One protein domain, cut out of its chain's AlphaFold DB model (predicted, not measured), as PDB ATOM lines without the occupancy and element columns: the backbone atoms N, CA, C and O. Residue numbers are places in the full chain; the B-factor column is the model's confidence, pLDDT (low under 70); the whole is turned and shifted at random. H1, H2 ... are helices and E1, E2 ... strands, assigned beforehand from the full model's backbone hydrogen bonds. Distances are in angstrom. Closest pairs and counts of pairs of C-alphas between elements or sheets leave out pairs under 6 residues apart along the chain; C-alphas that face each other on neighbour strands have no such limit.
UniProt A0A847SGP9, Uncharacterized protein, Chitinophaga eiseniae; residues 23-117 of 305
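Overview. This is residues 23 to 117 of the 305 residues of an uncharacterized protein of Chitinophaga eiseniae (UniProt A0A847SGP9). Two three-stranded sheets, E1 E2 E5 and E4 E3 E8, face each other as a sandwich, their strands crossed at 35 degrees and their best planes 32 degrees apart, with E1 and E8 close together along one side. The small hairpin E6 and E7 and the short helix H1 sit at one end. The printed part has 95 residues with one named helix and eight named strands, in the order E1 E2 E3 E4 E5 H1 E6 E7 E8; it is mostly strand, and each sheet is antiparallel. It is compact, with a radius of gyration of the C-alphas of 12.9 A and spans of 38 by 27 by 22 A.

Along the chain. Find C-alpha 24 at (-3.334, 7.051, -35.833); there E1, residues 24 to 28, begins, and E2, residues 33 to 38, follows. E3, residues 44 to 53, is 24.7 A long and bends by 59 degrees at residue 47; E4, residues 60 to 68, is 19.6 A long and bends by 63 degrees at residue 65. Next come E5, residues 73 to 77, H1, residues 79 to 82, E6, residues 86 to 88, and E7, residues 94 to 96. E8, residues 110 to 115, ends at C-alpha 115 at (-5.466, -0.306, -29.620).

Arrangement. Within hydrogen-bond range, at 2.8 A each, look for N 25 and O 37 in the hairpin E1 and E2, N 36 and O 74 between E2 and E5, N 49 and O 63 in the hairpin E3 and E4, N 50 and O 113 between E3 and E8, and N 95 and O 87 in the hairpin E6 and E7. The sheet E4 E3 E8 is strongly twisted. The closest C-alphas of E1 and E8, Val 26 and Phe 112, are 5.9 A apart; those of E4 and E6, His 61 and Leu 88, 5.6 A. H1 is too short for an O i to N i+4 pair.

Size, cuts and confidence. The two C-alphas farthest apart, Pro 41 and Ser 99, are 38.2 A apart. The printed part has no cut; the link E7 to E8, residues 97 to 109, is long. No printed residue is under 70 in pLDDT.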
ATOM      1  N   ILE A  23      -0.899   4.882 -38.290       95.88
ATOM      2  CA  ILE A  23      -1.893   5.638 -39.060       95.88
ATOM      3  C   ILE A  23      -2.738   6.562 -38.174       95.88
ATOM      4  O   ILE A  23      -3.118   7.653 -38.604       95.88
ATOM      5  N   ILE A  24      -2.973   6.149 -36.922       97.50
ATOM      6  CA  ILE A  24      -3.334   7.051 -35.833       97.50
ATOM      7  C   ILE A  24      -2.023   7.562 -35.244       97.50
ATOM      8  O   ILE A  24      -1.399   6.917 -34.402       97.50
ATOM      9  N   ARG A  25      -1.587   8.731 -35.701       96.94
ATOM     10  CA  ARG A  25      -0.405   9.378 -35.148       96.94
ATOM     11  C   ARG A  25      -0.809  10.114 -33.884       96.94
ATOM     12  O   ARG A  25      -1.560  11.085 -33.954       96.94
ATOM     13  N   VAL A  26      -0.245   9.698 -32.758       97.75
ATOM     14  CA  VAL A  26      -0.270  10.478 -31.522       97.75
ATOM     15  C   VAL A  26       1.148  10.908 -31.182       97.75
ATOM     16  O   VAL A  26       2.070  10.093 -31.181       97.75
ATOM     17  N   ARG A  27       1.341  12.204 -30.940       96.62
ATOM     18  CA  ARG A  27       2.639  12.758 -30.536       96.62
ATOM     19  C   ARG A  27       2.469  13.892 -29.541       96.62
ATOM     20  O   ARG A  27       1.536  14.685 -29.655       96.62
ATOM     21  N   ALA A  28       3.406  14.005 -28.613       97.44
ATOM     22  CA  ALA A  28       3.526  15.170 -27.753       97.44
ATOM     23  C   ALA A  28       4.094  16.344 -28.564       97.44
ATOM     24  O   ALA A  28       5.116  16.208 -29.235       97.44
ATOM     25  N   ILE A  29       3.412  17.487 -28.528       96.75
ATOM     26  CA  ILE A  29       3.836  18.729 -29.192       96.75
ATOM     27  C   ILE A  29       4.584  19.622 -28.202       96.75
ATOM     28  O   ILE A  29       5.607  20.217 -28.529       96.75
ATOM     29  N   THR A  30       4.080  19.682 -26.976       97.62
ATOM     30  CA  THR A  30       4.656  20.379 -25.823       97.62
ATOM     31  C   THR A  30       4.512  19.475 -24.604       97.62
ATOM     32  O   THR A  30       3.944  18.387 -24.698       97.62
ATOM     33  N   ALA A  31       4.995  19.922 -23.442       97.19
ATOM     34  CA  ALA A  31       4.809  19.163 -22.211       97.19
ATOM     35  C   ALA A  31       3.325  18.971 -21.841       97.19
ATOM     36  O   ALA A  31       2.983  18.012 -21.161       97.19
ATOM     37  N   ASP A  32       2.434  19.855 -22.295       96.88
ATOM     38  CA  ASP A  32       1.022  19.840 -21.917       96.88
ATOM     39  C   ASP A  32       0.058  19.420 -23.034       96.88
ATOM     40  O   ASP A  32      -1.104  19.138 -22.743       96.88
ATOM     41  N   THR A  33       0.518  19.375 -24.286       97.44
ATOM     42  CA  THR A  33      -0.336  19.231 -25.469       97.44
ATOM     43  C   THR A  33       0.110  18.062 -26.333       97.44
ATOM     44  O   THR A  33       1.272  17.973 -26.735       97.44
ATOM     45  N   ILE A  34      -0.851  17.217 -26.705       97.94
ATOM     46  CA  ILE A  34      -0.685  16.156 -27.697       97.94
ATOM     47  C   ILE A  34      -1.447  16.488 -28.979       97.94
ATOM     48  O   ILE A  34      -2.480  17.158 -28.970       97.94
ATOM     49  N   GLU A  35      -0.934  15.992 -30.096       98.00
ATOM     50  CA  GLU A  35      -1.620  15.937 -31.379       98.00
ATOM     51  C   GLU A  35      -2.110  14.512 -31.621       98.00
ATOM     52  O   GLU A  35      -1.369  13.562 -31.383       98.00
ATOM     53  N   ILE A  36      -3.333  14.384 -32.128       98.25
ATOM     54  CA  ILE A  36      -3.940  13.134 -32.581       98.25
ATOM     55  C   ILE A  36      -4.346  13.345 -34.036       98.25
ATOM     56  O   ILE A  36      -5.129  14.249 -34.335       98.25
ATOM     57  N   ALA A  37      -3.807  12.537 -34.941       98.19
ATOM     58  CA  ALA A  37      -4.082  12.624 -36.367       98.19
ATOM     59  C   ALA A  37      -4.428  11.249 -36.939       98.19
ATOM     60  O   ALA A  37      -3.711  10.283 -36.703       98.19
ATOM     61  N   ASN A  38      -5.504  11.169 -37.719       98.50
ATOM     62  CA  ASN A  38      -5.858   9.981 -38.493       98.50
ATOM     63  C   ASN A  38      -5.436  10.206 -39.945       98.50
ATOM     64  O   ASN A  38      -5.970  11.090 -40.603       98.50
ATOM     65  N   PHE A  39      -4.481   9.428 -40.447       98.31
ATOM     66  CA  PHE A  39      -4.029   9.504 -41.839       98.31
ATOM     67  C   PHE A  39      -4.842   8.622 -42.795       98.31
ATOM     68  O   PHE A  39      -4.635   8.701 -44.002       98.31
ATOM     69  N   ALA A  40      -5.768   7.803 -42.294       98.31
ATOM     70  CA  ALA A  40      -6.590   6.934 -43.120       98.31
ATOM     71  C   ALA A  40      -7.741   7.703 -43.802       98.31
ATOM     72  O   ALA A  40      -8.306   8.630 -43.212       98.31
ATOM     73  N   PRO A  41      -8.166   7.270 -45.006       98.12
ATOM     74  CA  PRO A  41      -9.360   7.775 -45.689       98.12
ATOM     75  C   PRO A  41     -10.670   7.185 -45.131       98.12
ATOM     76  O   PRO A  41     -11.658   7.076 -45.849       98.12
ATOM     77  N   THR A  42     -10.689   6.772 -43.868       98.19
ATOM     78  CA  THR A  42     -11.871   6.242 -43.177       98.19
ATOM     79  C   THR A  42     -11.888   6.778 -41.756       98.19
ATOM     80  O   THR A  42     -10.833   7.022 -41.162       98.19
ATOM     81  N   ASP A  43     -13.085   6.947 -41.205       98.25
ATOM     82  CA  ASP A  43     -13.243   7.179 -39.774       98.25
ATOM     83  C   ASP A  43     -12.724   5.947 -39.017       98.25
ATOM     84  O   ASP A  43     -12.934   4.810 -39.447       98.25
ATOM     85  N   ILE A  44     -12.038   6.177 -37.898       98.31
ATOM     86  CA  ILE A  44     -11.619   5.121 -36.972       98.31
ATOM     87  C   ILE A  44     -12.423   5.288 -35.691       98.31
ATOM     88  O   ILE A  44     -12.367   6.344 -35.059       98.31
ATOM     89  N   THR A  45     -13.191   4.267 -35.323       98.06
ATOM     90  CA  THR A  45     -14.076   4.296 -34.156       98.06
ATOM     91  C   THR A  45     -13.531   3.459 -33.011       98.06
ATOM     92  O   THR A  45     -12.812   2.485 -33.231       98.06
ATOM     93  N   ASP A  46     -13.898   3.860 -31.795       98.12
ATOM     94  CA  ASP A  46     -13.620   3.149 -30.542       98.12
ATOM     95  C   ASP A  46     -12.132   2.809 -30.329       98.12
ATOM     96  O   ASP A  46     -11.776   1.719 -29.882       98.12
ATOM     97  N   ALA A  47     -11.253   3.768 -30.640       97.81
ATOM     98  CA  ALA A  47      -9.813   3.632 -30.448       97.81
ATOM     99  C   ALA A  47      -9.404   3.988 -29.014       97.81
ATOM    100  O   ALA A  47      -9.799   5.024 -28.473       97.81
ATOM    101  N   SER A  48      -8.547   3.168 -28.421       97.19
ATOM    102  CA  SER A  48      -7.885   3.431 -27.145       97.19
ATOM    103  C   SER A  48      -6.458   3.894 -27.407       97.19
ATOM    104  O   SER A  48      -5.692   3.201 -28.066       97.19
ATOM    105  N   ILE A  49      -6.088   5.065 -26.894       97.69
ATOM    106  CA  ILE A  49      -4.726   5.589 -26.997       97.69
ATOM    107  C   ILE A  49      -3.935   5.144 -25.774       97.69
ATOM    108  O   ILE A  49      -4.302   5.457 -24.637       97.69
ATOM    109  N   LEU A  50      -2.841   4.434 -26.024       97.44
ATOM    110  CA  LEU A  50      -1.881   4.016 -25.017       97.44
ATOM    111  C   LEU A  50      -0.736   5.024 -24.952       97.44
ATOM    112  O   LEU A  50      -0.311   5.569 -25.971       97.44
ATOM    113  N   MET A  51      -0.223   5.269 -23.751       97.62
ATOM    114  CA  MET A  51       0.911   6.157 -23.524       97.62
ATOM    115  C   MET A  51       1.958   5.467 -22.662       97.62
ATOM    116  O   MET A  51       1.668   5.022 -21.556       97.62
ATOM    117  N   THR A  52       3.193   5.446 -23.139       97.69
ATOM    118  CA  THR A  52       4.359   5.039 -22.359       97.69
ATOM    119  C   THR A  52       5.086   6.288 -21.888       97.69
ATOM    120  O   THR A  52       5.347   7.196 -22.678       97.69
ATOM    121  N   VAL A  53       5.418   6.327 -20.599       96.81
ATOM    122  CA  VAL A  53       6.141   7.436 -19.967       96.81
ATOM    123  C   VAL A  53       7.490   6.935 -19.476       96.81
ATOM    124  O   VAL A  53       7.561   5.901 -18.810       96.81
ATOM    125  N   SER A  54       8.567   7.663 -19.772       95.88
ATOM    126  CA  SER A  54       9.911   7.323 -19.293       95.88
ATOM    127  C   SER A  54       9.936   7.143 -17.771       95.88
ATOM    128  O   SER A  54       9.508   8.021 -17.026       95.88
ATOM    129  N   GLY A  55      10.458   6.003 -17.313       92.94
ATOM    130  CA  GLY A  55      10.521   5.647 -15.891       92.94
ATOM    131  C   GLY A  55       9.282   4.928 -15.348       92.94
ATOM    132  O   GLY A  55       9.330   4.442 -14.220       92.94
ATOM    133  N   MET A  56       8.202   4.800 -16.127       93.69
ATOM    134  CA  MET A  56       7.054   3.962 -15.766       93.69
ATOM    135  C   MET A  56       7.171   2.573 -16.408       93.69
ATOM    136  O   MET A  56       7.461   2.477 -17.600       93.69
ATOM    137  N   PRO A  57       6.930   1.482 -15.657       91.31
ATOM    138  CA  PRO A  57       7.165   0.123 -16.150       91.31
ATOM    139  C   PRO A  57       6.077  -0.391 -17.100       91.31
ATOM    140  O   PRO A  57       6.301  -1.367 -17.807       91.31
ATOM    141  N   THR A  58       4.889   0.220 -17.095       95.69
ATOM    142  CA  THR A  58       3.723  -0.245 -17.863       95.69
ATOM    143  C   THR A  58       3.072   0.923 -18.600       95.69
ATOM    144  O   THR A  58       2.970   2.003 -18.011       95.69
ATOM    145  N   PRO A  59       2.635   0.740 -19.862       97.19
ATOM    146  CA  PRO A  59       1.873   1.758 -20.571       97.19
ATOM    147  C   PRO A  59       0.539   2.063 -19.881       97.19
ATOM    148  O   PRO A  59      -0.029   1.231 -19.173       97.19
ATOM    149  N   LEU A  60       0.034   3.268 -20.119       96.75
ATOM    150  CA  LEU A  60      -1.197   3.812 -19.557       96.75
ATOM    151  C   LEU A  60      -2.290   3.882 -20.619       96.75
ATOM    152  O   LEU A  60      -2.024   4.294 -21.748       96.75
ATOM    153  N   HIS A  61      -3.530   3.582 -20.246       96.12
ATOM    154  CA  HIS A  61      -4.704   3.949 -21.030       96.12
ATOM    155  C   HIS A  61      -4.932   5.458 -20.890       96.12
ATOM    156  O   HIS A  61      -5.495   5.924 -19.899       96.12
ATOM    157  N   LEU A  62      -4.457   6.235 -21.866       95.94
ATOM    158  CA  LEU A  62      -4.483   7.695 -21.793       95.94
ATOM    159  C   LEU A  62      -5.878   8.259 -22.061       95.94
ATOM    160  O   LEU A  62      -6.363   9.104 -21.311       95.94
ATOM    161  N   LEU A  63      -6.499   7.829 -23.158       95.31
ATOM    162  CA  LEU A  63      -7.872   8.186 -23.489       95.31
ATOM    163  C   LEU A  63      -8.510   7.163 -24.421       95.31
ATOM    164  O   LEU A  63      -7.832   6.518 -25.216       95.31
ATOM    165  N   HIS A  64      -9.832   7.087 -24.356       96.12
ATOM    166  CA  HIS A  64     -10.652   6.384 -25.327       96.12
ATOM    167  C   HIS A  64     -11.352   7.403 -26.231       96.12
ATOM    168  O   HIS A  64     -11.933   8.377 -25.745       96.12
ATOM    169  N   ILE A  65     -11.289   7.197 -27.545       97.19
ATOM    170  CA  ILE A  65     -11.838   8.103 -28.551       97.19
ATOM    171  C   ILE A  65     -12.884   7.358 -29.366       97.19
ATOM    172  O   ILE A  65     -12.572   6.485 -30.173       97.19
ATOM    173  N   LYS A  66     -14.139   7.777 -29.200       97.62
ATOM    174  CA  LYS A  66     -15.288   7.152 -29.861       97.62
ATOM    175  C   LYS A  66     -15.202   7.215 -31.389       97.62
ATOM    176  O   LYS A  66     -15.614   6.287 -32.072       97.62
ATOM    177  N   ALA A  67     -14.681   8.315 -31.935       97.19
ATOM    178  CA  ALA A  67     -14.464   8.458 -33.370       97.19
ATOM    179  C   ALA A  67     -13.373   9.486 -33.691       97.19
ATOM    180  O   ALA A  67     -13.470  10.645 -33.283       97.19
ATOM    181  N   ILE A  68     -12.397   9.083 -34.499       98.06
ATOM    182  CA  ILE A  68     -11.394   9.950 -35.120       98.06
ATOM    183  C   ILE A  68     -11.730  10.042 -36.608       98.06
ATOM    184  O   ILE A  68     -11.639   9.054 -37.337       98.06
ATOM    185  N   ARG A  69     -12.145  11.228 -37.061       98.25
ATOM    186  CA  ARG A  69     -12.600  11.428 -38.444       98.25
ATOM    187  C   ARG A  69     -11.480  11.175 -39.455       98.25
ATOM    188  O   ARG A  69     -10.315  11.441 -39.156       98.25
ATOM    189  N   ALA A  70     -11.832  10.678 -40.637       98.38
ATOM    190  CA  ALA A  70     -10.905  10.470 -41.745       98.38
ATOM    191  C   ALA A  70     -10.085  11.735 -42.024       98.38
ATOM    192  O   ALA A  70     -10.626  12.844 -42.079       98.38
ATOM    193  N   HIS A  71      -8.767  11.578 -42.164       98.38
ATOM    194  CA  HIS A  71      -7.828  12.684 -42.391       98.38
ATOM    195  C   HIS A  71      -7.916  13.846 -41.386       98.38
ATOM    196  O   HIS A  71      -7.434  14.947 -41.672       98.38
ATOM    197  N   ALA A  72      -8.502  13.654 -40.203       97.50
ATOM    198  CA  ALA A  72      -8.604  14.701 -39.194       97.50
ATOM    199  C   ALA A  72      -7.349  14.794 -38.326       97.50
ATOM    200  O   ALA A  72      -6.608  13.831 -38.144       97.50
ATOM    201  N   ILE A  73      -7.126  15.990 -37.789       97.38
ATOM    202  CA  ILE A  73      -6.052  16.302 -36.854       97.38
ATOM    203  C   ILE A  73      -6.627  17.177 -35.745       97.38
ATOM    204  O   ILE A  73      -7.346  18.136 -36.022       97.38
ATOM    205  N   GLN A  74      -6.305  16.853 -34.499       97.25
ATOM    206  CA  GLN A  74      -6.722  17.621 -33.336       97.25
ATOM    207  C   GLN A  74      -5.562  17.757 -32.356       97.25
ATOM    208  O   GLN A  74      -4.774  16.832 -32.178       97.25
ATOM    209  N   LYS A  75      -5.468  18.923 -31.714       97.56
ATOM    210  CA  LYS A  75      -4.559  19.160 -30.593       97.56
ATOM    211  C   LYS A  75      -5.386  19.264 -29.321       97.56
ATOM    212  O   LYS A  75      -6.366  20.008 -29.296       97.56
ATOM    213  N   ILE A  76      -5.004  18.515 -28.297       96.56
ATOM    214  CA  ILE A  76      -5.662  18.527 -26.989       96.56
ATOM    215  C   ILE A  76      -4.612  18.588 -25.889       96.56
ATOM    216  O   ILE A  76      -3.484  18.134 -26.073       96.56
ATOM    217  N   ARG A  77      -4.991  19.119 -24.725       96.38
ATOM    218  CA  ARG A  77      -4.167  18.961 -23.527       96.38
ATOM    219  C   ARG A  77      -4.226  17.515 -23.043       96.38
ATOM    220  O   ARG A  77      -5.221  16.829 -23.282       96.38
ATOM    221  N   TYR A  78      -3.191  17.062 -22.341       96.25
ATOM    222  CA  TYR A  78      -3.225  15.755 -21.689       96.25
ATOM    223  C   TYR A  78      -4.457  15.631 -20.767       96.25
ATOM    224  O   TYR A  78      -4.665  16.508 -19.921       96.25
ATOM    225  N   PRO A  79      -5.250  14.544 -20.867       94.25
ATOM    226  CA  PRO A  79      -6.464  14.368 -20.065       94.25
ATOM    227  C   PRO A  79      -6.242  14.492 -18.552       94.25
ATOM    228  O   PRO A  79      -7.069  15.087 -17.860       94.25
ATOM    229  N   PHE A  80      -5.105  14.009 -18.037       94.12
ATOM    230  CA  PHE A  80      -4.775  14.074 -16.609       94.12
ATOM    231  C   PHE A  80      -4.463  15.491 -16.099       94.12
ATOM    232  O   PHE A  80      -4.509  15.735 -14.894       94.12
ATOM    233  N   MET A  81      -4.173  16.449 -16.991       93.44
ATOM    234  CA  MET A  81      -3.916  17.843 -16.605       93.44
ATOM    235  C   MET A  81      -5.210  18.620 -16.358       93.44
ATOM    236  O   MET A  81      -5.271  19.462 -15.463       93.44
ATOM    237  N   THR A  82      -6.256  18.344 -17.140       89.38
ATOM    238  CA  THR A  82      -7.556  19.030 -17.036       89.38
ATOM    239  C   THR A  82      -8.602  18.229 -16.264       89.38
ATOM    240  O   THR A  82      -9.591  18.803 -15.819       89.38
ATOM    241  N   GLY A  83      -8.404  16.918 -16.114       87.12
ATOM    242  CA  GLY A  83      -9.349  15.998 -15.489       87.12
ATOM    243  C   GLY A  83      -8.802  15.303 -14.241       87.12
ATOM    244  O   GLY A  83      -8.100  15.895 -13.412       87.12
ATOM    245  N   THR A  84      -9.180  14.029 -14.099       88.44
ATOM    246  CA  THR A  84      -8.666  13.143 -13.050       88.44
ATOM    247  C   THR A  84      -7.195  12.829 -13.291       88.44
ATOM    248  O   THR A  84      -6.790  12.552 -14.416       88.44
ATOM    249  N   ALA A  85      -6.402  12.846 -12.223       89.88
ATOM    250  CA  ALA A  85      -5.004  12.440 -12.278       89.88
ATOM    251  C   ALA A  85      -4.829  10.913 -12.208       89.88
ATOM    252  O   ALA A  85      -3.720  10.426 -12.345       89.88
ATOM    253  N   LYS A  86      -5.901  10.144 -12.002       91.69
ATOM    254  CA  LYS A  86      -5.842   8.682 -11.940       91.69
ATOM    255  C   LYS A  86      -6.143   8.089 -13.312       91.69
ATOM    256  O   LYS A  86      -7.209   8.353 -13.865       91.69
ATOM    257  N   CYS A  87      -5.232   7.275 -13.835       91.81
ATOM    258  CA  CYS A  87      -5.434   6.487 -15.052       91.81
ATOM    259  C   CYS A  87      -5.115   5.014 -14.796       91.81
ATOM    260  O   CYS A  87      -4.376   4.688 -13.871       91.81
ATOM    261  N   LEU A  88      -5.654   4.123 -15.623       95.12
ATOM    262  CA  LEU A  88      -5.312   2.704 -15.565       95.12
ATOM    263  C   LEU A  88      -4.072   2.431 -16.417       95.12
ATOM    264  O   LEU A  88      -3.951   2.965 -17.520       95.12
ATOM    265  N   ASN A  89      -3.178   1.575 -15.934       95.94
ATOM    266  CA  ASN A  89      -2.185   0.937 -16.790       95.94
ATOM    267  C   ASN A  89      -2.799  -0.234 -17.574       95.94
ATOM    268  O   ASN A  89      -3.927  -0.651 -17.308       95.94
ATOM    269  N   THR A  90      -2.041  -0.806 -18.507       94.06
ATOM    270  CA  THR A  90      -2.464  -1.973 -19.307       94.06
ATOM    271  C   THR A  90      -2.701  -3.251 -18.492       94.06
ATOM    272  O   THR A  90      -3.209  -4.229 -19.028       94.06
ATOM    273  N   ASN A  91      -2.367  -3.254 -17.197       95.62
ATOM    274  CA  ASN A  91      -2.682  -4.329 -16.250       95.62
ATOM    275  C   ASN A  91      -3.934  -4.015 -15.407       95.62
ATOM    276  O   ASN A  91      -4.189  -4.696 -14.415       95.62
ATOM    277  N   ASN A  92      -4.698  -2.976 -15.766       94.62
ATOM    278  CA  ASN A  92      -5.861  -2.467 -15.032       94.62
ATOM    279  C   ASN A  92      -5.561  -2.006 -13.593       94.62
ATOM    280  O   ASN A  92      -6.449  -1.985 -12.742       94.62
ATOM    281  N   GLN A  93      -4.319  -1.617 -13.312       96.06
ATOM    282  CA  GLN A  93      -3.919  -1.031 -12.036       96.06
ATOM    283  C   GLN A  93      -3.975   0.493 -12.124       96.06
ATOM    284  O   GLN A  93      -3.604   1.082 -13.140       96.06
ATOM    285  N   GLU A  94      -4.423   1.136 -11.051       95.88
ATOM    286  CA  GLU A  94      -4.482   2.593 -10.973       95.88
ATOM    287  C   GLU A  94      -3.077   3.197 -10.824       95.88
ATOM    288  O   GLU A  94      -2.276   2.756  -9.999       95.88
ATOM    289  N   VAL A  95      -2.799   4.230 -11.616       95.50
ATOM    290  CA  VAL A  95      -1.566   5.018 -11.593       95.50
ATOM    291  C   VAL A  95      -1.925   6.477 -11.327       95.50
ATOM    292  O   VAL A  95      -2.783   7.049 -12.005       95.50
ATOM    293  N   ASP A  96      -1.266   7.076 -10.335       94.69
ATOM    294  CA  ASP A  96      -1.437   8.483  -9.982       94.69
ATOM    295  C   ASP A  96      -0.493   9.380 -10.799       94.69
ATOM    296  O   ASP A  96       0.731   9.331 -10.669       94.69
ATOM    297  N   MET A  97      -1.087  10.231 -11.630       94.81
ATOM    298  CA  MET A  97      -0.429  11.202 -12.503       94.81
ATOM    299  C   MET A  97      -0.412  12.615 -11.905       94.81
ATOM    300  O   MET A  97      -0.134  13.581 -12.620       94.81
ATOM    301  N   SER A  98      -0.718  12.781 -10.612       94.31
ATOM    302  CA  SER A  98      -0.864  14.100  -9.977       94.31
ATOM    303  C   SER A  98       0.400  14.956 -10.085       94.31
ATOM    304  O   SER A  98       0.301  16.170 -10.272       94.31
ATOM    305  N   SER A  99       1.583  14.334 -10.055       93.38
ATOM    306  CA  SER A  99       2.871  15.020 -10.232       93.38
ATOM    307  C   SER A  99       3.027  15.691 -11.603       93.38
ATOM    308  O   SER A  99       3.766  16.667 -11.716       93.38
ATOM    309  N   TYR A 100       2.300  15.228 -12.625       94.62
ATOM    310  CA  TYR A 100       2.344  15.757 -13.991       94.62
ATOM    311  C   TYR A 100       1.217  16.750 -14.294       94.62
ATOM    312  O   TYR A 100       1.158  17.302 -15.391       94.62
ATOM    313  N   LYS A 101       0.309  17.014 -13.346       93.12
ATOM    314  CA  LYS A 101      -0.889  17.831 -13.597       93.12
ATOM    315  C   LYS A 101      -0.567  19.273 -14.005       93.12
ATOM    316  O   LYS A 101      -1.260  19.843 -14.846       93.12
ATOM    317  N   THR A 102       0.490  19.848 -13.430       91.56
ATOM    318  CA  THR A 102       0.908  21.238 -13.690       91.56
ATOM    319  C   THR A 102       2.032  21.325 -14.719       91.56
ATOM    320  O   THR A 102       2.035  22.226 -15.551       91.56
ATOM    321  N   THR A 103       2.985  20.396 -14.667       93.50
ATOM    322  CA  THR A 103       4.211  20.417 -15.479       93.50
ATOM    323  C   THR A 103       4.075  19.666 -16.800       93.50
ATOM    324  O   THR A 103       4.803  19.969 -17.744       93.50
ATOM    325  N   GLY A 104       3.138  18.721 -16.887       94.88
ATOM    326  CA  GLY A 104       2.970  17.858 -18.046       94.88
ATOM    327  C   GLY A 104       4.105  16.841 -18.205       94.88
ATOM    328  O   GLY A 104       4.882  16.601 -17.280       94.88
ATOM    329  N   ILE A 105       4.201  16.226 -19.383       96.56
ATOM    330  CA  ILE A 105       5.231  15.239 -19.723       96.56
ATOM    331  C   ILE A 105       6.035  15.773 -20.910       96.56
ATOM    332  O   ILE A 105       5.465  15.943 -21.987       96.56
ATOM    333  N   PRO A 106       7.350  16.030 -20.761       96.50
ATOM    334  CA  PRO A 106       8.186  16.475 -21.871       96.50
ATOM    335  C   PRO A 106       8.058  15.546 -23.087       96.50
ATOM    336  O   PRO A 106       8.062  14.328 -22.895       96.50
ATOM    337  N   PRO A 107       8.029  16.064 -24.330       97.44
ATOM    338  CA  PRO A 107       7.815  15.223 -25.506       97.44
ATOM    339  C   PRO A 107       8.787  14.047 -25.656       97.44
ATOM    340  O   PRO A 107       8.382  12.971 -26.075       97.44
ATOM    341  N   ALA A 108      10.051  14.221 -25.258       97.31
ATOM    342  CA  ALA A 108      11.060  13.158 -25.292       97.31
ATOM    343  C   ALA A 108      10.793  12.006 -24.299       97.31
ATOM    344  O   ALA A 108      11.392  10.943 -24.424       97.31
ATOM    345  N   ASN A 109       9.903  12.215 -23.327       97.62
ATOM    346  CA  ASN A 109       9.568  11.254 -22.279       97.62
ATOM    347  C   ASN A 109       8.220  10.564 -22.508       97.62
ATOM    348  O   ASN A 109       7.780   9.821 -21.633       97.62
ATOM    349  N   ALA A 110       7.557  10.821 -23.639       97.19
ATOM    350  CA  ALA A 110       6.276  10.223 -23.984       97.19
ATOM    351  C   ALA A 110       6.350   9.535 -25.349       97.19
ATOM    352  O   ALA A 110       6.753  10.136 -26.347       97.19
ATOM    353  N   SER A 111       5.886   8.295 -25.409       97.25
ATOM    354  CA  SER A 111       5.563   7.619 -26.663       97.25
ATOM    355  C   SER A 111       4.142   7.080 -26.608       97.25
ATOM    356  O   SER A 111       3.559   6.927 -25.533       97.25
ATOM    357  N   PHE A 112       3.559   6.854 -27.780       97.50
ATOM    358  CA  PHE A 112       2.152   6.512 -27.905       97.50
ATOM    359  C   PHE A 112       1.966   5.338 -28.849       97.50
ATOM    360  O   PHE A 112       2.718   5.179 -29.814       97.50
ATOM    361  N   ASP A 113       0.925   4.571 -28.572       96.31
ATOM    362  CA  ASP A 113       0.381   3.540 -29.446       96.31
ATOM    363  C   ASP A 113      -1.152   3.640 -29.412       96.31
ATOM    364  O   ASP A 113      -1.726   4.411 -28.635       96.31
ATOM    365  N   PHE A 114      -1.827   2.881 -30.261       95.56
ATOM    366  CA  PHE A 114      -3.273   2.741 -30.242       95.56
ATOM    367  C   PHE A 114      -3.667   1.268 -30.206       95.56
ATOM    368  O   PHE A 114      -2.933   0.393 -30.660       95.56
ATOM    369  N   ASP A 115      -4.854   1.012 -29.678       95.12
ATOM    370  CA  ASP A 115      -5.466  -0.306 -29.620       95.12
ATOM    371  C   ASP A 115      -6.989  -0.188 -29.775       95.12
ATOM    372  O   ASP A 115      -7.545   0.917 -29.775       95.12
ATOM    373  N   GLY A 116      -7.681  -1.312 -29.934       95.94
ATOM    374  CA  GLY A 116      -9.129  -1.352 -30.064       95.94
ATOM    375  C   GLY A 116      -9.652  -2.636 -30.695       95.94
ATOM    376  O   GLY A 116      -8.959  -3.358 -31.406       95.94
ATOM    377  N   GLU A 117     -10.934  -2.892 -30.458       97.19
ATOM    378  CA  GLU A 117     -11.558  -4.173 -30.801       97.19
ATOM    379  C   GLU A 117     -12.247  -4.197 -32.167       97.19
ATOM    380  O   GLU A 117     -12.682  -5.263 -32.613       97.19
TER     381      GLU A 117